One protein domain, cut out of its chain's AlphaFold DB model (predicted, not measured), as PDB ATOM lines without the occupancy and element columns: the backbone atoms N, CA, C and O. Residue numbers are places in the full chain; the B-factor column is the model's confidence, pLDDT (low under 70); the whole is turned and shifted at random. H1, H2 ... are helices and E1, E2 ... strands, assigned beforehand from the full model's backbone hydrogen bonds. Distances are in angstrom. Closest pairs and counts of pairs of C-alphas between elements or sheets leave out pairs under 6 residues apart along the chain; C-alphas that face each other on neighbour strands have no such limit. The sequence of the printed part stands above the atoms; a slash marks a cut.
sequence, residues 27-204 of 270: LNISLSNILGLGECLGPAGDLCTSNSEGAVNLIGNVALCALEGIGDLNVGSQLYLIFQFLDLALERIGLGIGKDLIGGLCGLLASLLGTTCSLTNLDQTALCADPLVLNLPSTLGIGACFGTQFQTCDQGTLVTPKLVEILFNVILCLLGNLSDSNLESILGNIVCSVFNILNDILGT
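What this domain is: This is residues 27 to 204 of the 270 residues of the protein "Secreted protein, putative" of Ixodes scapularis (UniProt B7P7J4). A ribbon of two antiparallel strands, E1 and E2, runs along one side of a bundle of four roughly aligned helices, H2, H3, H5 and H6. H4 packs on H3 at the opposite side, and the short H1 packs on H2. The 178 printed residues have two named strands and six named helices in the order E1 H1 H2 H3 H4 E2 H5 H6, mostly helix. The whole is compact, radius of gyration of the C-alphas 16.0 A, and spans 49 by 40 by 29 A.

Where its parts are: E1, residues 27 to 33, begins at C-alpha 27 (188.663, 47.545, 128.037); E2 is residues 129 to 137, 24.7 A long. H1 is residues 37 to 41, H2 52 to 70 (27.7 A), H3 75 to 92 (25.8 A), H4 99 to 113, H5 161 to 176. H6, residues 180 to 202 (30.7 A), has a kink of 30 degrees near residue 187 and ends at C-alpha 202 (161.923, 53.821, 157.390).

How they stand to each other: In the sheet, N 29 and O 134 are 2.8 A apart, within hydrogen-bond range. H1 touches H2, C-alphas 40 and 65 closest at 5.6 A. H2 touches H6 at 12 degrees, a shallow tilt, the same way (60 and 186, 5.6 A). H3 touches H5 (85 and 172, 7.1 A) and H6 (82 and 194, 6.3 A). H3 and H4 are a helical hairpin (83 and 102, 6.6 A). Every O i to N i+4 pair is within hydrogen-bond range in H1 to H5, and 17 of 19 in H6.

The domain as a whole: The C-alphas of Thr 49 and Ser 111 are farthest apart, 49.5 A. The printed part has no cut. The links H4 to E2 and E2 to H5 are long. Mean pLDDT of the printed part is 71.9; 69 residues are under 70, among them 89 to 105 and 184 to 199.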
ATOM      1  N   LEU A  27     189.997  47.999 128.372       73.25
ATOM      2  CA  LEU A  27     188.663  47.545 128.037       73.25
ATOM      3  C   LEU A  27     187.771  48.773 127.908       73.25
ATOM      4  O   LEU A  27     187.584  49.511 128.873       73.25
ATOM      5  N   ASN A  28     187.225  48.967 126.714       73.38
ATOM      6  CA  ASN A  28     186.154  49.920 126.513       73.38
ATOM      7  C   ASN A  28     184.820  49.206 126.769       73.38
ATOM      8  O   ASN A  28     184.488  48.242 126.075       73.38
ATOM      9  N   ILE A  29     184.098  49.645 127.795       75.00
ATOM     10  CA  ILE A  29     182.854  49.038 128.258       75.00
ATOM     11  C   ILE A  29     181.743  50.068 128.145       75.00
ATOM     12  O   ILE A  29     181.827  51.155 128.702       75.00
ATOM     13  N   SER A  30     180.673  49.700 127.450       74.94
ATOM     14  CA  SER A  30     179.455  50.500 127.412       74.94
ATOM     15  C   SER A  30     178.559  50.086 128.574       74.94
ATOM     16  O   SER A  30     178.050  48.971 128.570       74.94
ATOM     17  N   LEU A  31     178.353  50.964 129.551       76.81
ATOM     18  CA  LEU A  31     177.415  50.793 130.655       76.81
ATOM     19  C   LEU A  31     176.067  51.440 130.300       76.81
ATOM     20  O   LEU A  31     176.014  52.550 129.771       76.81
ATOM     21  N   SER A  32     174.965  50.759 130.607       80.69
ATOM     22  CA  SER A  32     173.625  51.332 130.456       80.69
ATOM     23  C   SER A  32     173.449  52.516 131.401       80.69
ATOM     24  O   SER A  32     173.613  52.372 132.612       80.69
ATOM     25  N   ASN A  33     173.088  53.675 130.853       79.75
ATOM     26  CA  ASN A  33     172.759  54.849 131.647       79.75
ATOM     27  C   ASN A  33     171.314  54.760 132.122       79.75
ATOM     28  O   ASN A  33     170.377  55.185 131.443       79.75
ATOM     29  N   ILE A  34     171.150  54.132 133.273       78.38
ATOM     30  CA  ILE A  34     169.878  54.012 133.973       78.38
ATOM     31  C   ILE A  34     169.997  54.703 135.324       78.38
ATOM     32  O   ILE A  34     171.108  54.876 135.816       78.38
ATOM     33  N   LEU A  35     168.872  55.099 135.923       78.19
ATOM     34  CA  LEU A  35     168.845  55.683 137.272       78.19
ATOM     35  C   LEU A  35     169.764  56.918 137.435       78.19
ATOM     36  O   LEU A  35     170.399  57.087 138.468       78.19
ATOM     37  N   GLY A  36     169.916  57.739 136.388       75.88
ATOM     38  CA  GLY A  36     170.731  58.962 136.452       75.88
ATOM     39  C   GLY A  36     172.247  58.743 136.571       75.88
ATOM     40  O   GLY A  36     172.977  59.697 136.840       75.88
ATOM     41  N   LEU A  37     172.755  57.524 136.335       77.69
ATOM     42  CA  LEU A  37     174.184  57.206 136.467       77.69
ATOM     43  C   LEU A  37     175.098  58.144 135.666       77.69
ATOM     44  O   LEU A  37     176.180  58.478 136.138       77.69
ATOM     45  N   GLY A  38     174.674  58.591 134.483       75.12
ATOM     46  CA  GLY A  38     175.426  59.550 133.669       75.12
ATOM     47  C   GLY A  38     175.541  60.941 134.265       75.12
ATOM     48  O   GLY A  38     176.585  61.574 134.130       75.12
ATOM     49  N   GLU A  39     174.499  61.410 134.944       80.19
ATOM     50  CA  GLU A  39     174.526  62.710 135.612       80.19
ATOM     51  C   GLU A  39     175.414  62.655 136.857       80.19
ATOM     52  O   GLU A  39     176.199  63.572 137.088       80.19
ATOM     53  N   CYS A  40     175.359  61.546 137.602       82.06
ATOM     54  CA  CYS A  40     176.158  61.360 138.811       82.06
ATOM     55  C   CYS A  40     177.646  61.089 138.524       82.06
ATOM     56  O   CYS A  40     178.521  61.672 139.163       82.06
ATOM     57  N   LEU A  41     177.963  60.244 137.537       76.25
ATOM     58  CA  LEU A  41     179.354  59.956 137.159       76.25
ATOM     59  C   LEU A  41     180.005  61.093 136.362       76.25
ATOM     60  O   LEU A  41     181.233  61.179 136.308       76.25
ATOM     61  N   GLY A  42     179.199  61.958 135.745       74.31
ATOM     62  CA  GLY A  42     179.679  63.021 134.876       74.31
ATOM     63  C   GLY A  42     180.235  62.498 133.540       74.31
ATOM     64  O   GLY A  42     179.890  61.399 133.096       74.31
ATOM     65  N   PRO A  43     181.074  63.288 132.839       60.72
ATOM     66  CA  PRO A  43     181.579  62.913 131.523       60.72
ATOM     67  C   PRO A  43     182.477  61.671 131.623       60.72
ATOM     68  O   PRO A  43     183.553  61.739 132.208       60.72
ATOM     69  N   ALA A  44     181.997  60.562 131.046       56.88
ATOM     70  CA  ALA A  44     182.692  59.308 130.730       56.88
ATOM     71  C   ALA A  44     184.191  59.287 131.099       56.88
ATOM     72  O   ALA A  44     185.033  59.854 130.398       56.88
ATOM     73  N   GLY A  45     184.511  58.634 132.220       57.31
ATOM     74  CA  GLY A  45     185.863  58.581 132.769       57.31
ATOM     75  C   GLY A  45     186.802  57.707 131.935       57.31
ATOM     76  O   GLY A  45     186.611  56.494 131.831       57.31
ATOM     77  N   ASP A  46     187.850  58.315 131.381       60.44
ATOM     78  CA  ASP A  46     188.988  57.593 130.814       60.44
ATOM     79  C   ASP A  46     189.978  57.225 131.924       60.44
ATOM     80  O   ASP A  46     190.811  58.036 132.325       60.44
ATOM     81  N   LEU A  47     189.881  56.004 132.456       61.53
ATOM     82  CA  LEU A  47     190.734  55.561 133.571       61.53
ATOM     83  C   LEU A  47     191.902  54.703 133.135       61.53
ATOM     84  O   LEU A  47     192.743  54.310 133.938       61.53
ATOM     85  N   CYS A  48     191.984  54.466 131.842       64.38
ATOM     86  CA  CYS A  48     193.083  53.780 131.212       64.38
ATOM     87  C   CYS A  48     194.413  54.519 131.277       64.38
ATOM     88  O   CYS A  48     195.476  53.905 131.218       64.38
ATOM     89  N   THR A  49     194.346  55.838 131.410       56.88
ATOM     90  CA  THR A  49     195.502  56.711 131.597       56.88
ATOM     91  C   THR A  49     195.758  57.024 133.073       56.88
ATOM     92  O   THR A  49     196.813  57.560 133.414       56.88
ATOM     93  N   SER A  50     194.822  56.660 133.957       53.53
ATOM     94  CA  SER A  50     194.930  56.848 135.402       53.53
ATOM     95  C   SER A  50     195.567  55.634 136.089       53.53
ATOM     96  O   SER A  50     195.522  54.508 135.595       53.53
ATOM     97  N   ASN A  51     196.195  55.865 137.238       59.97
ATOM     98  CA  ASN A  51     196.736  54.812 138.096       59.97
ATOM     99  C   ASN A  51     195.621  53.873 138.614       59.97
ATOM    100  O   ASN A  51     194.437  54.198 138.572       59.97
ATOM    101  N   SER A  52     195.997  52.704 139.144       61.47
ATOM    102  CA  SER A  52     195.060  51.708 139.702       61.47
ATOM    103  C   SER A  52     194.103  52.277 140.763       61.47
ATOM    104  O   SER A  52     192.991  51.781 140.919       61.47
ATOM    105  N   GLU A  53     194.509  53.345 141.447       67.81
ATOM    106  CA  GLU A  53     193.708  54.099 142.414       67.81
ATOM    107  C   GLU A  53     192.522  54.839 141.764       67.81
ATOM    108  O   GLU A  53     191.423  54.861 142.318       67.81
ATOM    109  N   GLY A  54     192.693  55.369 140.546       70.38
ATOM    110  CA  GLY A  54     191.613  55.998 139.779       70.38
ATOM    111  C   GLY A  54     190.504  55.014 139.400       70.38
ATOM    112  O   GLY A  54     189.321  55.333 139.511       70.38
ATOM    113  N   ALA A  55     190.874  53.787 139.030       69.94
ATOM    114  CA  ALA A  55     189.916  52.737 138.688       69.94
ATOM    115  C   ALA A  55     189.100  52.252 139.899       69.94
ATOM    116  O   ALA A  55     187.891  52.048 139.792       69.94
ATOM    117  N   VAL A  56     189.745  52.125 141.060       74.56
ATOM    118  CA  VAL A  56     189.089  51.791 142.332       74.56
ATOM    119  C   VAL A  56     188.077  52.872 142.717       74.56
ATOM    120  O   VAL A  56     186.922  52.557 143.003       74.56
ATOM    121  N   ASN A  57     188.474  54.145 142.640       75.56
ATOM    122  CA  ASN A  57     187.585  55.268 142.934       75.56
ATOM    123  C   ASN A  57     186.384  55.327 141.987       75.56
ATOM    124  O   ASN A  57     185.273  55.592 142.440       75.56
ATOM    125  N   LEU A  58     186.559  55.022 140.697       77.69
ATOM    126  CA  LEU A  58     185.419  54.944 139.784       77.69
ATOM    127  C   LEU A  58     184.468  53.817 140.161       77.69
ATOM    128  O   LEU A  58     183.271  54.055 140.182       77.69
ATOM    129  N   ILE A  59     184.961  52.616 140.473       78.19
ATOM    130  CA  ILE A  59     184.087  51.504 140.879       78.19
ATOM    131  C   ILE A  59     183.267  51.899 142.116       78.19
ATOM    132  O   ILE A  59     182.061  51.656 142.154       78.19
ATOM    133  N   GLY A  60     183.894  52.575 143.086       78.38
ATOM    134  CA  GLY A  60     183.196  53.149 144.237       78.38
ATOM    135  C   GLY A  60     182.142  54.185 143.838       78.38
ATOM    136  O   GLY A  60     181.000  54.091 144.279       78.38
ATOM    137  N   ASN A  61     182.485  55.126 142.957       81.31
ATOM    138  CA  ASN A  61     181.557  56.155 142.485       81.31
ATOM    139  C   ASN A  61     180.394  55.563 141.682       81.31
ATOM    140  O   ASN A  61     179.263  55.981 141.872       81.31
ATOM    141  N   VAL A  62     180.631  54.556 140.836       82.81
ATOM    142  CA  VAL A  62     179.573  53.840 140.102       82.81
ATOM    143  C   VAL A  62     178.604  53.195 141.090       82.81
ATOM    144  O   VAL A  62     177.395  53.302 140.908       82.81
ATOM    145  N   ALA A  63     179.116  52.562 142.150       82.19
ATOM    146  CA  ALA A  63     178.281  51.966 143.188       82.19
ATOM    147  C   ALA A  63     177.468  53.018 143.962       82.19
ATOM    148  O   ALA A  63     176.273  52.824 144.168       82.19
ATOM    149  N   LEU A  64     178.089  54.136 144.349       80.06
ATOM    150  CA  LEU A  64     177.411  55.237 145.041       80.06
ATOM    151  C   LEU A  64     176.338  55.888 144.162       80.06
ATOM    152  O   LEU A  64     175.202  56.023 144.600       80.06
ATOM    153  N   CYS A  65     176.659  56.191 142.906       83.56
ATOM    154  CA  CYS A  65     175.714  56.741 141.937       83.56
ATOM    155  C   CYS A  65     174.541  55.799 141.671       83.56
ATOM    156  O   CYS A  65     173.397  56.236 141.584       83.56
ATOM    157  N   ALA A  66     174.806  54.495 141.562       83.12
ATOM    158  CA  ALA A  66     173.742  53.519 141.409       83.12
ATOM    159  C   ALA A  66     172.841  53.480 142.652       83.12
ATOM    160  O   ALA A  66     171.630  53.408 142.492       83.12
ATOM    161  N   LEU A  67     173.404  53.569 143.866       78.56
ATOM    162  CA  LEU A  67     172.634  53.650 145.113       78.56
ATOM    163  C   LEU A  67     171.793  54.927 145.209       78.56
ATOM    164  O   LEU A  67     170.640  54.850 145.616       78.56
ATOM    165  N   GLU A  68     172.333  56.081 144.821       80.56
ATOM    166  CA  GLU A  68     171.576  57.340 144.775       80.56
ATOM    167  C   GLU A  68     170.406  57.241 143.792       80.56
ATOM    168  O   GLU A  68     169.275  57.584 144.134       80.56
ATOM    169  N   GLY A  69     170.643  56.654 142.616       76.62
ATOM    170  CA  GLY A  69     169.615  56.419 141.607       76.62
ATOM    171  C   GLY A  69     168.515  55.430 142.023       76.62
ATOM    172  O   GLY A  69     167.429  55.433 141.445       76.62
ATOM    173  N   ILE A  70     168.746  54.590 143.041       77.88
ATOM    174  CA  ILE A  70     167.686  53.750 143.628       77.88
ATOM    175  C   ILE A  70     166.623  54.614 144.309       77.88
ATOM    176  O   ILE A  70     165.475  54.180 144.379       77.88
ATOM    177  N   GLY A  71     166.964  55.815 144.782       71.62
ATOM    178  CA  GLY A  71     166.031  56.709 145.474       71.62
ATOM    179  C   GLY A  71     164.758  57.019 144.678       71.62
ATOM    180  O   GLY A  71     163.709  57.251 145.276       71.62
ATOM    181  N   ASP A  72     164.820  56.913 143.348       70.44
ATOM    182  CA  ASP A  72     163.692  57.137 142.440       70.44
ATOM    183  C   ASP A  72     162.808  55.890 142.222       70.44
ATOM    184  O   ASP A  72     161.790  55.945 141.532       70.44
ATOM    185  N   LEU A  73     163.168  54.734 142.789       74.12
ATOM    186  CA  LEU A  73     162.395  53.494 142.667       74.12
ATOM    187  C   LEU A  73     161.301  53.391 143.733       74.12
ATOM    188  O   LEU A  73     161.310  54.086 144.742       74.12
ATOM    189  N   ASN A  74     160.361  52.457 143.569       77.75
ATOM    190  CA  ASN A  74     159.422  52.162 144.653       77.75
ATOM    191  C   ASN A  74     160.161  51.560 145.865       77.75
ATOM    192  O   ASN A  74     161.118  50.803 145.695       77.75
ATOM    193  N   VAL A  75     159.654  51.810 147.074       76.50
ATOM    194  CA  VAL A  75     160.242  51.356 148.351       76.50
ATOM    195  C   VAL A  75     160.604  49.864 148.366       76.50
ATOM    196  O   VAL A  75     161.663  49.486 148.857       76.50
ATOM    197  N   GLY A  76     159.761  48.999 147.802       75.44
ATOM    198  CA  GLY A  76     160.031  47.563 147.724       75.44
ATOM    199  C   GLY A  76     161.257  47.229 146.866       75.44
ATOM    200  O   GLY A  76     162.121  46.448 147.266       75.44
ATOM    201  N   SER A  77     161.368  47.859 145.701       77.69
ATOM    202  CA  SER A  77     162.520  47.729 144.810       77.69
ATOM    203  C   SER A  77     163.773  48.365 145.415       77.69
ATOM    204  O   SER A  77     164.848  47.779 145.292       77.69
ATOM    205  N   GLN A  78     163.634  49.480 146.146       79.69
ATOM    206  CA  GLN A  78     164.742  50.086 146.888       79.69
ATOM    207  C   GLN A  78     165.320  49.120 147.920       79.69
ATOM    208  O   GLN A  78     166.505  48.794 147.878       79.69
ATOM    209  N   LEU A  79     164.463  48.591 148.794       75.44
ATOM    210  CA  LEU A  79     164.857  47.648 149.836       75.44
ATOM    211  C   LEU A  79     165.500  46.389 149.249       75.44
ATOM    212  O   LEU A  79     166.526  45.939 149.747       75.44
ATOM    213  N   TYR A  80     164.939  45.840 148.168       80.56
ATOM    214  CA  TYR A  80     165.484  44.649 147.515       80.56
ATOM    215  C   TYR A  80     166.932  44.844 147.040       80.56
ATOM    216  O   TYR A  80     167.775  43.974 147.252       80.56
ATOM    217  N   LEU A  81     167.231  45.984 146.416       79.06
ATOM    218  CA  LEU A  81     168.567  46.288 145.906       79.06
ATOM    219  C   LEU A  81     169.540  46.628 147.035       79.06
ATOM    220  O   LEU A  81     170.646  46.095 147.074       79.06
ATOM    221  N   ILE A  82     169.105  47.446 147.996       78.00
ATOM    222  CA  ILE A  82     169.891  47.801 149.182       78.00
ATOM    223  C   ILE A  82     170.327  46.552 149.946       78.00
ATOM    224  O   ILE A  82     171.487  46.436 150.339       78.00
ATOM    225  N   PHE A  83     169.424  45.587 150.126       76.69
ATOM    226  CA  PHE A  83     169.759  44.358 150.830       76.69
ATOM    227  C   PHE A  83     170.783  43.499 150.105       76.69
ATOM    228  O   PHE A  83     171.619  42.896 150.769       76.69
ATOM    229  N   GLN A  84     170.782  43.482 148.773       75.81
ATOM    230  CA  GLN A  84     171.825  42.786 148.021       75.81
ATOM    231  C   GLN A  84     173.201  43.444 148.178       75.81
ATOM    232  O   GLN A  84     174.201  42.737 148.291       75.81
ATOM    233  N   PHE A  85     173.269  44.779 148.250       74.19
ATOM    234  CA  PHE A  85     174.525  45.466 148.590       74.19
ATOM    235  C   PHE A  85     175.004  45.117 149.979       74.19
ATOM    236  O   PHE A  85     176.192  44.868 150.184       74.19
ATOM    237  N   LEU A  86     174.074  45.131 150.928       72.62
ATOM    238  CA  LEU A  86     174.385  44.865 152.313       72.62
ATOM    239  C   LEU A  86     174.881  43.421 152.488       72.62
ATOM    240  O   LEU A  86     175.869  43.231 153.186       72.62
ATOM    241  N   ASP A  87     174.288  42.440 151.795       74.56
ATOM    242  CA  ASP A  87     174.751  41.039 151.775       74.56
ATOM    243  C   ASP A  87     176.229  40.943 151.396       74.56
ATOM    244  O   ASP A  87     177.050  40.460 152.173       74.56
ATOM    245  N   LEU A  88     176.590  41.500 150.235       71.25
ATOM    246  CA  LEU A  88     177.960  41.453 149.733       71.25
ATOM    247  C   LEU A  88     178.926  42.184 150.673       71.25
ATOM    248  O   LEU A  88     180.022  41.694 150.945       71.25
ATOM    249  N   ALA A  89     178.534  43.362 151.163       67.00
ATOM    250  CA  ALA A  89     179.349  44.151 152.081       67.00
ATOM    251  C   ALA A  89     179.636  43.384 153.380       67.00
ATOM    252  O   ALA A  89     180.763  43.400 153.873       67.00
ATOM    253  N   LEU A  90     178.627  42.697 153.913       66.19
ATOM    254  CA  LEU A  90     178.710  41.934 155.153       66.19
ATOM    255  C   LEU A  90     179.470  40.612 154.979       66.19
ATOM    256  O   LEU A  90     180.315  40.278 155.811       66.19
ATOM    257  N   GLU A  91     179.239  39.898 153.876       69.62
ATOM    258  CA  GLU A  91     179.992  38.695 153.506       69.62
ATOM    259  C   GLU A  91     181.493  38.999 153.416       69.62
ATOM    260  O   GLU A  91     182.327  38.245 153.921       69.62
ATOM    261  N   ARG A  92     181.847  40.163 152.860       63.38
ATOM    262  CA  ARG A  92     183.239  40.597 152.693       63.38
ATOM    263  C   ARG A  92     183.961  40.952 153.982       63.38
ATOM    264  O   ARG A  92     185.167  40.751 154.059       63.38
ATOM    265  N   ILE A  93     183.249  41.433 154.994       57.78
ATOM    266  CA  ILE A  93     183.825  41.699 156.321       57.78
ATOM    267  C   ILE A  93     183.764  40.471 157.243       57.78
ATOM    268  O   ILE A  93     183.969  40.596 158.449       57.78
ATOM    269  N   GLY A  94     183.468  39.284 156.696       56.81
ATOM    270  CA  GLY A  94     183.379  38.030 157.450       56.81
ATOM    271  C   GLY A  94     182.138  37.928 158.340       56.81
ATOM    272  O   GLY A  94     181.979  36.950 159.067       56.81
ATOM    273  N   LEU A  95     181.233  38.906 158.262       55.66
ATOM    274  CA  LEU A  95     179.944  38.926 158.945       55.66
ATOM    275  C   LEU A  95     178.871  38.367 158.014       55.66
ATOM    276  O   LEU A  95     177.833  38.989 157.853       55.66
ATOM    277  N   GLY A  96     179.133  37.227 157.367       54.78
ATOM    278  CA  GLY A  96     178.215  36.601 156.418       54.78
ATOM    279  C   GLY A  96     176.867  36.303 157.069       54.78
ATOM    280  O   GLY A  96     176.669  35.256 157.683       54.78
ATOM    281  N   ILE A  97     175.937  37.245 156.950       55.28
ATOM    282  CA  ILE A  97     174.584  37.097 157.451       55.28
ATOM    283  C   ILE A  97     173.836  36.385 156.336       55.28
ATOM    284  O   ILE A  97     173.406  37.019 155.385       55.28
ATOM    285  N   GLY A  98     173.790  35.052 156.390       53.69
ATOM    286  CA  GLY A  98     173.284  34.241 155.282       53.69
ATOM    287  C   GLY A  98     171.940  34.734 154.726       53.69
ATOM    288  O   GLY A  98     171.150  35.357 155.437       53.69
ATOM    289  N   LYS A  99     171.662  34.400 153.460       56.94
ATOM    290  CA  LYS A  99     170.467  34.811 152.687       56.94
ATOM    291  C   LYS A  99     169.136  34.721 153.448       56.94
ATOM    292  O   LYS A  99     168.218  35.490 153.170       56.94
ATOM    293  N   ASP A 100     169.043  33.826 154.427       58.50
ATOM    294  CA  ASP A 100     167.888  33.652 155.308       58.50
ATOM    295  C   ASP A 100     167.604  34.872 156.199       58.50
ATOM    296  O   ASP A 100     166.445  35.213 156.435       58.50
ATOM    297  N   LEU A 101     168.638  35.571 156.669       57.75
ATOM    298  CA  LEU A 101     168.496  36.748 157.528       57.75
ATOM    299  C   LEU A 101     168.087  37.980 156.724       57.75
ATOM    300  O   LEU A 101     167.277  38.778 157.188       57.75
ATOM    301  N   ILE A 102     168.568  38.088 155.488       62.97
ATOM    302  CA  ILE A 102     168.142  39.125 154.546       62.97
ATOM    303  C   ILE A 102     166.708  38.891 154.089       62.97
ATOM    304  O   ILE A 102     165.905  39.823 154.085       62.97
ATOM    305  N   GLY A 103     166.355  37.644 153.767       64.94
ATOM    306  CA  GLY A 103     164.973  37.265 153.491       64.94
ATOM    307  C   GLY A 103     164.056  37.566 154.678       64.94
ATOM    308  O   GLY A 103     162.970  38.112 154.491       64.94
ATOM    309  N   GLY A 104     164.515  37.290 155.902       66.62
ATOM    310  CA  GLY A 104     163.799  37.607 157.137       66.62
ATOM    311  C   GLY A 104     163.633  39.108 157.379       66.62
ATOM    312  O   GLY A 104     162.537  39.559 157.701       66.62
ATOM    313  N   LEU A 105     164.690  39.893 157.172       68.06
ATOM    314  CA  LEU A 105     164.681  41.351 157.298       68.06
ATOM    315  C   LEU A 105     163.762  41.994 156.259       68.06
ATOM    316  O   LEU A 105     162.911  42.816 156.599       68.06
ATOM    317  N   CYS A 106     163.874  41.553 155.010       70.38
ATOM    318  CA  CYS A 106     162.961  41.944 153.958       70.38
ATOM    319  C   CYS A 106     161.515  41.575 154.312       70.38
ATOM    320  O   CYS A 106     160.637  42.422 154.212       70.38
ATOM    321  N   GLY A 107     161.253  40.352 154.778       69.88
ATOM    322  CA  GLY A 107     159.917  39.917 155.188       69.88
ATOM    323  C   GLY A 107     159.338  40.759 156.329       69.88
ATOM    324  O   GLY A 107     158.158  41.111 156.307       69.88
ATOM    325  N   LEU A 108     160.172  41.144 157.295       69.06
ATOM    326  CA  LEU A 108     159.766  41.984 158.417       69.06
ATOM    327  C   LEU A 108     159.438  43.411 157.965       69.06
ATOM    328  O   LEU A 108     158.401  43.950 158.344       69.06
ATOM    329  N   LEU A 109     160.273  44.008 157.114       70.06
ATOM    330  CA  LEU A 109     160.031  45.342 156.557       70.06
ATOM    331  C   LEU A 109     158.854  45.363 155.589       70.06
ATOM    332  O   LEU A 109     158.057  46.297 155.609       70.06
ATOM    333  N   ALA A 110     158.704  44.312 154.789       71.31
ATOM    334  CA  ALA A 110     157.546  44.094 153.943       71.31
ATOM    335  C   ALA A 110     156.260  44.091 154.782       71.31
ATOM    336  O   ALA A 110     155.307  44.800 154.464       71.31
ATOM    337  N   SER A 111     156.268  43.368 155.906       71.62
ATOM    338  CA  SER A 111     155.142  43.326 156.842       71.62
ATOM    339  C   SER A 111     154.895  44.662 157.547       71.62
ATOM    340  O   SER A 111     153.740  45.016 157.764       71.62
ATOM    341  N   LEU A 112     155.947  45.394 157.925       68.69
ATOM    342  CA  LEU A 112     155.835  46.659 158.657       68.69
ATOM    343  C   LEU A 112     155.351  47.809 157.767       68.69
ATOM    344  O   LEU A 112     154.551  48.635 158.198       68.69
ATOM    345  N   LEU A 113     155.837  47.860 156.527       70.12
ATOM    346  CA  LEU A 113     155.557  48.939 155.578       70.12
ATOM    347  C   LEU A 113     154.410  48.602 154.618       70.12
ATOM    348  O   LEU A 113     154.008  49.448 153.823       70.12
ATOM    349  N   GLY A 114     153.913  47.361 154.635       70.62
ATOM    350  CA  GLY A 114     152.935  46.875 153.660       70.62
ATOM    351  C   GLY A 114     153.483  46.825 152.229       70.62
ATOM    352  O   GLY A 114     152.722  46.984 151.276       70.62
ATOM    353  N   THR A 115     154.795  46.635 152.063       71.62
ATOM    354  CA  THR A 115     155.466  46.562 150.751       71.62
ATOM    355  C   THR A 115     155.983  45.146 150.494       71.62
ATOM    356  O   THR A 115     155.956  44.308 151.384       71.62
ATOM    357  N   THR A 116     156.446  44.833 149.285       72.44
ATOM    358  CA  THR A 116     157.198  43.590 149.033       72.44
ATOM    359  C   THR A 116     158.592  43.970 148.564       72.44
ATOM    360  O   THR A 116     158.698  44.769 147.634       72.44
ATOM    361  N   CYS A 117     159.667  43.432 149.158       74.94
ATOM    362  CA  CYS A 117     161.003  43.673 148.600       74.94
ATOM    363  C   CYS A 117     161.204  42.796 147.374       74.94
ATOM    364  O   CYS A 117     161.692  41.668 147.428       74.94
ATOM    365  N   SER A 118     160.740  43.325 146.254       75.06
ATOM    366  CA  SER A 118     160.848  42.709 144.952       75.06
ATOM    367  C   SER A 118     161.109  43.784 143.910       75.06
ATOM    368  O   SER A 118     160.680  44.936 144.030       75.06
ATOM    369  N   LEU A 119     161.790  43.386 142.843       72.19
ATOM    370  CA  LEU A 119     162.087  44.252 141.710       72.19
ATOM    371  C   LEU A 119     160.929  44.285 140.691       72.19
ATOM    372  O   LEU A 119     161.149  44.409 139.498       72.19
ATOM    373  N   THR A 120     159.679  44.095 141.117       63.09
ATOM    374  CA  THR A 120     158.564  43.812 140.189       63.09
ATOM    375  C   THR A 120     157.882  45.052 139.607       63.09
ATOM    376  O   THR A 120     157.132  44.917 138.646       63.09
ATOM    377  N   ASN A 121     158.159  46.252 140.129       57.62
ATOM    378  CA  ASN A 121     157.520  47.500 139.698       57.62
ATOM    379  C   ASN A 121     158.524  48.660 139.657       57.62
ATOM    380  O   ASN A 121     158.445  49.587 140.460       57.62
ATOM    381  N   LEU A 122     159.483  48.637 138.734       64.88
ATOM    382  CA  LEU A 122     160.196  49.884 138.444       64.88
ATOM    383  C   LEU A 122     159.173  50.927 137.989       64.88
ATOM    384  O   LEU A 122     158.234  50.584 137.263       64.88
ATOM    385  N   ASP A 123     159.326  52.164 138.456       60.47
ATOM    386  CA  ASP A 123     158.435  53.238 138.044       60.47
ATOM    387  C   ASP A 123     158.479  53.336 136.511       60.47
ATOM    388  O   ASP A 123     159.555  53.386 135.908       60.47
ATOM    389  N   GLN A 124     157.314  53.273 135.857       55.66
ATOM    390  CA  GLN A 124     157.195  53.092 134.395       55.66
ATOM    391  C   GLN A 124     157.625  54.337 133.598       55.66
ATOM    392  O   GLN A 124     157.367  54.450 132.402       55.66
ATOM    393  N   THR A 125     158.246  55.292 134.275       63.38
ATOM    394  CA  THR A 125     158.737  56.567 133.767       63.38
ATOM    395  C   THR A 125     160.254  56.573 133.595       63.38
ATOM    396  O   THR A 125     160.771  57.439 132.891       63.38
ATOM    397  N   ALA A 126     160.969  55.604 134.181       71.81
ATOM    398  CA  ALA A 126     162.414  55.502 134.050       71.81
ATOM    399  C   ALA A 126     162.788  55.109 132.612       71.81
ATOM    400  O   ALA A 126     162.555  53.979 132.167       71.81
ATOM    401  N   LEU A 127     163.374  56.060 131.886       81.62
ATOM    402  CA  LEU A 127     163.908  55.868 130.543       81.62
ATOM    403  C   LEU A 127     165.425  55.740 130.592       81.62
ATOM    404  O   LEU A 127     166.099  56.376 131.401       81.62
ATOM    405  N   CYS A 128     165.962  54.938 129.687       82.75
ATOM    406  CA  CYS A 128     167.394  54.851 129.487       82.75
ATOM    407  C   CYS A 128     167.916  56.104 128.788       82.75
ATOM    408  O   CYS A 128     167.367  56.548 127.775       82.75
ATOM    409  N   ALA A 129     168.988  56.660 129.334       81.44
ATOM    410  CA  ALA A 129     169.732  57.753 128.732       81.44
ATOM    411  C   ALA A 129     170.868  57.211 127.846       81.44
ATOM    412  O   ALA A 129     171.008  55.999 127.659       81.44
ATOM    413  N   ASP A 130     171.665  58.112 127.269       80.44
ATOM    414  CA  ASP A 130     172.786  57.736 126.406       80.44
ATOM    415  C   ASP A 130     173.782  56.831 127.145       80.44
ATOM    416  O   ASP A 130     174.144  57.154 128.282       80.44
ATOM    417  N   PRO A 131     174.237  55.722 126.531       77.25
ATOM    418  CA  PRO A 131     175.134  54.772 127.177       77.25
ATOM    419  C   PRO A 131     176.444  55.432 127.618       77.25
ATOM    420  O   PRO A 131     177.052  56.209 126.880       77.25
ATOM    421  N   LEU A 132     176.908  55.086 128.822       75.81
ATOM    422  CA  LEU A 132     178.190  55.551 129.343       75.81
ATOM    423  C   LEU A 132     179.306  54.676 128.806       75.81
ATOM    424  O   LEU A 132     179.312  53.466 129.002       75.81
ATOM    425  N   VAL A 133     180.301  55.301 128.201       77.56
ATOM    426  CA  VAL A 133     181.503  54.622 127.731       77.56
ATOM    427  C   VAL A 133     182.562  54.732 128.827       77.56
ATOM    428  O   VAL A 133     183.006  55.829 129.148       77.56
ATOM    429  N   LEU A 134     182.939  53.612 129.436       75.06
ATOM    430  CA  LEU A 134     183.952  53.541 130.484       75.06
ATOM    431  C   LEU A 134     185.193  52.835 129.941       75.06
ATOM    432  O   LEU A 134     185.114  51.690 129.493       75.06
ATOM    433  N   ASN A 135     186.348  53.493 130.027       73.75
ATOM    434  CA  ASN A 135     187.629  52.866 129.714       73.75
ATOM    435  C   ASN A 135     188.287  52.398 131.004       73.75
ATOM    436  O   ASN A 135     188.687  53.215 131.835       73.75
ATOM    437  N   LEU A 136     188.425  51.086 131.156       73.25
ATOM    438  CA  LEU A 136     188.965  50.478 132.362       73.25
ATOM    439  C   LEU A 136     190.204  49.625 132.051       73.25
ATOM    440  O   LEU A 136     190.252  48.958 131.013       73.25
ATOM    441  N   PRO A 137     191.204  49.589 132.947       69.31
ATOM    442  CA  PRO A 137     192.371  48.742 132.756       69.31
ATOM    443  C   PRO A 137     191.994  47.260 132.901       69.31
ATOM    444  O   PRO A 137     191.407  46.836 133.899       69.31
ATOM    445  N   SER A 138     192.371  46.446 131.910       69.19
ATOM    446  CA  SER A 138     192.092  44.999 131.887       69.19
ATOM    447  C   SER A 138     192.767  44.216 133.022       69.19
ATOM    448  O   SER A 138     192.320  43.125 133.378       69.19
ATOM    449  N   THR A 139     193.798  44.789 133.648       68.81
ATOM    450  CA  THR A 139     194.556  44.197 134.762       68.81
ATOM    451  C   THR A 139     193.735  43.996 136.034       68.81
ATOM    452  O   THR A 139     194.169  43.261 136.914       68.81
ATOM    453  N   LEU A 140     192.561  44.625 136.150       67.44
ATOM    454  CA  LEU A 140     191.667  44.449 137.298       67.44
ATOM    455  C   LEU A 140     190.797  43.187 137.203       67.44
ATOM    456  O   LEU A 140     189.997  42.941 138.096       67.44
ATOM    457  N   GLY A 141     190.874  42.416 136.109       70.00
ATOM    458  CA  GLY A 141     190.058  41.204 135.933       70.00
ATOM    459  C   GLY A 141     188.550  41.463 135.811       70.00
ATOM    460  O   GLY A 141     187.765  40.538 135.619       70.00
ATOM    461  N   ILE A 142     188.137  42.731 135.841       72.44
ATOM    462  CA  ILE A 142     186.745  43.187 135.824       72.44
ATOM    463  C   ILE A 142     185.978  42.791 134.562       72.44
ATOM    464  O   ILE A 142     184.752  42.773 134.577       72.44
ATOM    465  N   GLY A 143     186.675  42.432 133.478       70.94
ATOM    466  CA  GLY A 143     186.045  41.912 132.264       70.94
ATOM    467  C   GLY A 143     185.201  40.660 132.526       70.94
ATOM    468  O   GLY A 143     184.227  40.432 131.821       70.94
ATOM    469  N   ALA A 144     185.504  39.893 133.581       77.31
ATOM    470  CA  ALA A 144     184.690  38.753 133.999       77.31
ATOM    471  C   ALA A 144     183.299  39.154 134.531       77.31
ATOM    472  O   ALA A 144     182.369  38.353 134.459       77.31
ATOM    473  N   CYS A 145     183.139  40.384 135.031       80.12
ATOM    474  CA  CYS A 145     181.858  40.899 135.520       80.12
ATOM    475  C   CYS A 145     180.908  41.276 134.385       80.12
ATOM    476  O   CYS A 145     179.691  41.181 134.528       80.12
ATOM    477  N   PHE A 146     181.460  41.652 133.235       75.19
ATOM    478  CA  PHE A 146     180.705  42.012 132.044       75.19
ATOM    479  C   PHE A 146     180.611  40.794 131.118       75.19
ATOM    480  O   PHE A 146     181.306  40.683 130.111       75.19
ATOM    481  N   GLY A 147     179.778  39.824 131.505       64.88
ATOM    482  CA  GLY A 147     179.534  38.619 130.708       64.88
ATOM    483  C   GLY A 147     178.758  38.884 129.407       64.88
ATOM    484  O   GLY A 147     178.294  39.989 129.137       64.88
ATOM    485  N   THR A 148     178.507  37.825 128.626       55.75
ATOM    486  CA  THR A 148     177.719  37.863 127.368       55.75
ATOM    487  C   THR A 148     176.257  38.283 127.541       55.75
ATOM    488  O   THR A 148     175.545  38.467 126.557       55.75
ATOM    489  N   GLN A 149     175.796  38.400 128.787       54.56
ATOM    490  CA  GLN A 149     174.435  38.794 129.143       54.56
ATOM    491  C   GLN A 149     174.318  40.262 129.550       54.56
ATOM    492  O   GLN A 149     173.237  40.679 129.963       54.56
ATOM    493  N   PHE A 150     175.396  41.045 129.440       64.38
ATOM    494  CA  PHE A 150     175.306  42.481 129.642       64.38
ATOM    495  C   PHE A 150     174.425  43.088 128.545       64.38
ATOM    496  O   PHE A 150     174.837  43.226 127.394       64.38
ATOM    497  N   GLN A 151     173.173  43.382 128.892       65.31
ATOM    498  CA  GLN A 151     172.249  44.063 128.000       65.31
ATOM    499  C   GLN A 151     172.476  45.564 128.124       65.31
ATOM    500  O   GLN A 151     172.306  46.152 129.193       65.31
ATOM    501  N   THR A 152     172.868  46.176 127.013       68.69
ATOM    502  CA  THR A 152     172.840  47.626 126.874       68.69
ATOM    503  C   THR A 152     171.394  48.079 126.742       68.69
ATOM    504  O   THR A 152     170.575  47.395 126.124       68.69
ATOM    505  N   CYS A 153     171.082  49.222 127.332       77.19
ATOM    506  CA  CYS A 153     169.798  49.857 127.137       77.19
ATOM    507  C   CYS A 153     169.884  50.902 126.035       77.19
ATOM    508  O   CYS A 153     170.785  51.743 126.059       77.19
ATOM    509  N   ASP A 154     168.941  50.858 125.099       80.00
ATOM    510  CA  ASP A 154     168.861  51.848 124.034       80.00
ATOM    511  C   ASP A 154     168.215  53.131 124.564       80.00
ATOM    512  O   ASP A 154     167.254  53.091 125.339       80.00
ATOM    513  N   GLN A 155     168.727  54.277 124.130       81.81
ATOM    514  CA  GLN A 155     168.215  55.582 124.534       81.81
ATOM    515  C   GLN A 155     166.696  55.684 124.312       81.81
ATOM    516  O   GLN A 155     166.179  55.340 123.247       81.81
ATOM    517  N   GLY A 156     165.972  56.173 125.320       78.69
ATOM    518  CA  GLY A 156     164.523  56.374 125.263       78.69
ATOM    519  C   GLY A 156     163.692  55.098 125.419       78.69
ATOM    520  O   GLY A 156     162.467  55.161 125.313       78.69
ATOM    521  N   THR A 157     164.318  53.949 125.682       84.12
ATOM    522  CA  THR A 157     163.602  52.725 126.061       84.12
ATOM    523  C   THR A 157     163.338  52.665 127.564       84.12
ATOM    524  O   THR A 157     164.027  53.308 128.357       84.12
ATOM    525  N   LEU A 158     162.305  51.917 127.959       82.31
ATOM    526  CA  LEU A 158     161.939  51.752 129.364       82.31
ATOM    527  C   LEU A 158     162.950  50.872 130.095       82.31
ATOM    528  O   LEU A 158     163.286  49.773 129.641       82.31
ATOM    529  N   VAL A 159     163.363  51.329 131.273       82.69
ATOM    530  CA  VAL A 159     164.190  50.541 132.182       82.69
ATOM    531  C   VAL A 159     163.373  49.344 132.671       82.69
ATOM    532  O   VAL A 159     162.301  49.488 133.258       82.69
ATOM    533  N   THR A 160     163.884  48.135 132.432       82.06
ATOM    534  CA  THR A 160     163.254  46.897 132.914       82.06
ATOM    535  C   THR A 160     163.896  46.426 134.219       82.06
ATOM    536  O   THR A 160     165.095  46.638 134.416       82.06
ATOM    537  N   PRO A 161     163.153  45.721 135.095       79.25
ATOM    538  CA  PRO A 161     163.708  45.100 136.299       79.25
ATOM    539  C   PRO A 161     164.995  44.323 136.045       79.25
ATOM    540  O   PRO A 161     165.993  44.502 136.731       79.25
ATOM    541  N   LYS A 162     164.996  43.521 134.980       81.88
ATOM    542  CA  LYS A 162     166.138  42.695 134.598       81.88
ATOM    543  C   LYS A 162     167.386  43.526 134.299       81.88
ATOM    544  O   LYS A 162     168.487  43.105 134.627       81.88
ATOM    545  N   LEU A 163     167.226  44.699 133.694       81.12
ATOM    546  CA  LEU A 163     168.338  45.593 133.390       81.12
ATOM    547  C   LEU A 163     168.956  46.186 134.665       81.12
ATOM    548  O   LEU A 163     170.178  46.237 134.785       81.12
ATOM    549  N   VAL A 164     168.114  46.584 135.622       81.31
ATOM    550  CA  VAL A 164     168.552  47.074 136.937       81.31
ATOM    551  C   VAL A 164     169.274  45.966 137.703       81.31
ATOM    552  O   VAL A 164     170.368  46.178 138.212       81.31
ATOM    553  N   GLU A 165     168.716  44.757 137.715       81.00
ATOM    554  CA  GLU A 165     169.341  43.585 138.331       81.00
ATOM    555  C   GLU A 165     170.712  43.267 137.708       81.00
ATOM    556  O   GLU A 165     171.684  43.052 138.429       81.00
ATOM    557  N   ILE A 166     170.823  43.289 136.374       82.62
ATOM    558  CA  ILE A 166     172.097  43.086 135.668       82.62
ATOM    559  C   ILE A 166     173.114  44.157 136.067       82.62
ATOM    560  O   ILE A 166     174.248  43.808 136.391       82.62
ATOM    561  N   LEU A 167     172.727  45.438 136.067       82.69
ATOM    562  CA  LEU A 167     173.614  46.527 136.477       82.69
ATOM    563  C   LEU A 167     174.151  46.287 137.889       82.69
ATOM    564  O   LEU A 167     175.358  46.364 138.115       82.69
ATOM    565  N   PHE A 168     173.272  45.966 138.834       80.44
ATOM    566  CA  PHE A 168     173.686  45.767 140.212       80.44
ATOM    567  C   PHE A 168     174.545  44.522 140.399       80.44
ATOM    568  O   PHE A 168     175.563  44.602 141.077       80.44
ATOM    569  N   ASN A 169     174.248  43.423 139.711       82.38
ATOM    570  CA  ASN A 169     175.114  42.244 139.699       82.38
ATOM    571  C   ASN A 169     176.516  42.555 139.160       82.38
ATOM    572  O   ASN A 169     177.509  42.061 139.696       82.38
ATOM    573  N   VAL A 170     176.614  43.398 138.130       83.44
ATOM    574  CA  VAL A 170     177.904  43.877 137.625       83.44
ATOM    575  C   VAL A 170     178.626  44.684 138.694       83.44
ATOM    576  O   VAL A 170     179.781  44.387 138.975       83.44
ATOM    577  N   ILE A 171     177.968  45.662 139.320       82.88
ATOM    578  CA  ILE A 171     178.577  46.494 140.370       82.88
ATOM    579  C   ILE A 171     179.063  45.628 141.538       82.88
ATOM    580  O   ILE A 171     180.200  45.779 141.982       82.88
ATOM    581  N   LEU A 172     178.242  44.684 141.997       81.44
ATOM    582  CA  LEU A 172     178.592  43.739 143.058       81.44
ATOM    583  C   LEU A 172     179.789  42.866 142.660       81.44
ATOM    584  O   LEU A 172     180.707  42.670 143.452       81.44
ATOM    585  N   CYS A 173     179.835  42.398 141.412       84.69
ATOM    586  CA  CYS A 173     180.995  41.682 140.896       84.69
ATOM    587  C   CYS A 173     182.248  42.568 140.854       84.69
ATOM    588  O   CYS A 173     183.324  42.112 141.239       84.69
ATOM    589  N   LEU A 174     182.133  43.831 140.429       82.06
ATOM    590  CA  LEU A 174     183.256  44.771 140.392       82.06
ATOM    591  C   LEU A 174     183.818  45.009 141.789       82.06
ATOM    592  O   LEU A 174     185.020  44.862 141.987       82.06
ATOM    593  N   LEU A 175     182.943  45.295 142.756       79.38
ATOM    594  CA  LEU A 175     183.306  45.425 144.165       79.38
ATOM    595  C   LEU A 175     183.949  44.138 144.691       79.38
ATOM    596  O   LEU A 175     184.952  44.190 145.394       79.38
ATOM    597  N   GLY A 176     183.437  42.975 144.283       78.12
ATOM    598  CA  GLY A 176     184.016  41.683 144.632       78.12
ATOM    599  C   GLY A 176     185.404  41.414 144.028       78.12
ATOM    600  O   GLY A 176     186.153  40.589 144.549       78.12
ATOM    601  N   ASN A 177     185.791  42.090 142.953       79.31
ATOM    602  CA  ASN A 177     187.131  41.940 142.380       79.31
ATOM    603  C   ASN A 177     188.149  42.930 142.968       79.31
ATOM    604  O   ASN A 177     189.329  42.873 142.619       79.31
ATOM    605  N   LEU A 178     187.730  43.824 143.869       77.12
ATOM    606  CA  LEU A 178     188.641  44.728 144.562       77.12
ATOM    607  C   LEU A 178     189.425  44.003 145.663       77.12
ATOM    608  O   LEU A 178     188.946  43.047 146.270       77.12
ATOM    609  N   SER A 179     190.637  44.490 145.946       74.31
ATOM    610  CA  SER A 179     191.409  44.049 147.112       74.31
ATOM    611  C   SER A 179     190.756  44.521 148.411       74.31
ATOM    612  O   SER A 179     190.162  45.601 148.446       74.31
ATOM    613  N   ASP A 180     190.942  43.767 149.495       70.31
ATOM    614  CA  ASP A 180     190.305  44.044 150.792       70.31
ATOM    615  C   ASP A 180     190.568  45.476 151.294       70.31
ATOM    616  O   ASP A 180     189.645  46.145 151.748       70.31
ATOM    617  N   SER A 181     191.785  46.009 151.106       66.44
ATOM    618  CA  SER A 181     192.129  47.385 151.511       66.44
ATOM    619  C   SER A 181     191.345  48.466 150.757       66.44
ATOM    620  O   SER A 181     190.998  49.503 151.315       66.44
ATOM    621  N   ASN A 182     191.101  48.245 149.465       71.94
ATOM    622  CA  ASN A 182     190.401  49.186 148.594       71.94
ATOM    623  C   ASN A 182     188.897  49.094 148.826       71.94
ATOM    624  O   ASN A 182     188.192  50.102 148.873       71.94
ATOM    625  N   LEU A 183     188.428  47.865 149.018       70.38
ATOM    626  CA  LEU A 183     187.053  47.560 149.339       70.38
ATOM    627  C   LEU A 183     186.652  48.178 150.682       70.38
ATOM    628  O   LEU A 183     185.605  48.799 150.757       70.38
ATOM    629  N   GLU A 184     187.490  48.100 151.711       65.62
ATOM    630  CA  GLU A 184     187.221  48.670 153.036       65.62
ATOM    631  C   GLU A 184     186.963  50.191 152.991       65.62
ATOM    632  O   GLU A 184     186.021  50.691 153.613       65.62
ATOM    633  N   SER A 185     187.754  50.930 152.204       66.38
ATOM    634  CA  SER A 185     187.572  52.377 152.031       66.38
ATOM    635  C   SER A 185     186.285  52.722 151.275       66.38
ATOM    636  O   SER A 185     185.672  53.751 151.549       66.38
ATOM    637  N   ILE A 186     185.877  51.885 150.320       68.81
ATOM    638  CA  ILE A 186     184.678  52.102 149.499       68.81
ATOM    639  C   ILE A 186     183.414  51.664 150.244       68.81
ATOM    640  O   ILE A 186     182.419  52.390 150.253       68.81
ATOM    641  N   LEU A 187     183.463  50.510 150.912       67.88
ATOM    642  CA  LEU A 187     182.356  49.946 151.680       67.88
ATOM    643  C   LEU A 187     181.885  50.901 152.766       67.88
ATOM    644  O   LEU A 187     180.689  50.979 153.003       67.88
ATOM    645  N   GLY A 188     182.782  51.677 153.371       65.00
ATOM    646  CA  GLY A 188     182.391  52.712 154.322       65.00
ATOM    647  C   GLY A 188     181.377  53.707 153.777       65.00
ATOM    648  O   GLY A 188     180.338  53.950 154.390       65.00
ATOM    649  N   ASN A 189     181.665  54.249 152.596       68.62
ATOM    650  CA  ASN A 189     180.792  55.218 151.945       68.62
ATOM    651  C   ASN A 189     179.505  54.549 151.448       68.62
ATOM    652  O   ASN A 189     178.425  55.101 151.632       68.62
ATOM    653  N   ILE A 190     179.608  53.341 150.885       67.38
ATOM    654  CA  ILE A 190     178.460  52.549 150.414       67.38
ATOM    655  C   ILE A 190     177.502  52.237 151.567       67.38
ATOM    656  O   ILE A 190     176.305  52.483 151.455       67.38
ATOM    657  N   VAL A 191     178.020  51.731 152.687       66.81
ATOM    658  CA  VAL A 191     177.234  51.375 153.873       66.81
ATOM    659  C   VAL A 191     176.576  52.620 154.472       66.81
ATOM    660  O   VAL A 191     175.392  52.575 154.799       66.81
ATOM    661  N   CYS A 192     177.282  53.753 154.553       68.62
ATOM    662  CA  CYS A 192     176.667  55.008 154.990       68.62
ATOM    663  C   CYS A 192     175.564  55.496 154.036       68.62
ATOM    664  O   CYS A 192     174.505  55.900 154.511       68.62
ATOM    665  N   SER A 193     175.764  55.425 152.714       68.81
ATOM    666  CA  SER A 193     174.715  55.769 151.739       68.81
ATOM    667  C   SER A 193     173.492  54.870 151.898       68.81
ATOM    668  O   SER A 193     172.372  55.365 151.989       68.81
ATOM    669  N   VAL A 194     173.702  53.559 152.031       69.50
ATOM    670  CA  VAL A 194     172.640  52.588 152.317       69.50
ATOM    671  C   VAL A 194     171.873  52.966 153.585       69.50
ATOM    672  O   VAL A 194     170.643  52.967 153.576       69.50
ATOM    673  N   PHE A 195     172.563  53.329 154.668       68.00
ATOM    674  CA  PHE A 195     171.898  53.743 155.902       68.00
ATOM    675  C   PHE A 195     171.107  55.035 155.758       68.00
ATOM    676  O   PHE A 195     170.026  55.136 156.333       68.00
ATOM    677  N   ASN A 196     171.615  56.009 155.008       69.25
ATOM    678  CA  ASN A 196     170.890  57.247 154.748       69.25
ATOM    679  C   ASN A 196     169.606  56.970 153.960       69.25
ATOM    680  O   ASN A 196     168.539  57.405 154.380       69.25
ATOM    681  N   ILE A 197     169.682  56.147 152.911       68.38
ATOM    682  CA  ILE A 197     168.503  55.752 152.131       68.38
ATOM    683  C   ILE A 197     167.503  54.998 153.013       68.38
ATOM    684  O   ILE A 197     166.313  55.305 153.018       68.38
ATOM    685  N   LEU A 198     167.968  54.041 153.824       67.69
ATOM    686  CA  LEU A 198     167.096  53.351 154.771       67.69
ATOM    687  C   LEU A 198     166.444  54.342 155.743       67.69
ATOM    688  O   LEU A 198     165.250  54.211 156.010       67.69
ATOM    689  N   ASN A 199     167.195  55.316 156.274       68.81
ATOM    690  CA  ASN A 199     166.677  56.344 157.186       68.81
ATOM    691  C   ASN A 199     165.571  57.176 156.550       68.81
ATOM    692  O   ASN A 199     164.575  57.443 157.224       68.81
ATOM    693  N   ASP A 200     165.712  57.514 155.275       71.19
ATOM    694  CA  ASP A 200     164.700  58.262 154.539       71.19
ATOM    695  C   ASP A 200     163.435  57.425 154.288       71.19
ATOM    696  O   ASP A 200     162.324  57.947 154.374       71.19
ATOM    697  N   ILE A 201     163.573  56.112 154.058       66.94
ATOM    698  CA  ILE A 201     162.439  55.198 153.836       66.94
ATOM    699  C   ILE A 201     161.704  54.852 155.143       66.94
ATOM    700  O   ILE A 201     160.474  54.842 155.194       66.94
ATOM    701  N   LEU A 202     162.450  54.467 156.181       68.62
ATOM    702  CA  LEU A 202     161.923  53.821 157.390       68.62
ATOM    703  C   LEU A 202     161.727  54.794 158.553       68.62
ATOM    704  O   LEU A 202     160.972  54.510 159.484       68.62
ATOM    705  N   GLY A 203     162.433  55.923 158.530       65.06
ATOM    706  CA  GLY A 203     162.591  56.795 159.681       65.06
ATOM    707  C   GLY A 203     163.565  56.227 160.720       65.06
ATOM    708  O   GLY A 203     163.667  55.021 160.965       65.06
ATOM    709  N   THR A 204     164.271  57.129 161.401       55.69
ATOM    710  CA  THR A 204     165.384  56.810 162.311       55.69
ATOM    711  C   THR A 204     165.002  55.845 163.442       55.69
ATOM    712  O   THR A 204     165.806  55.006 163.839       55.69
TER     713      THR A 204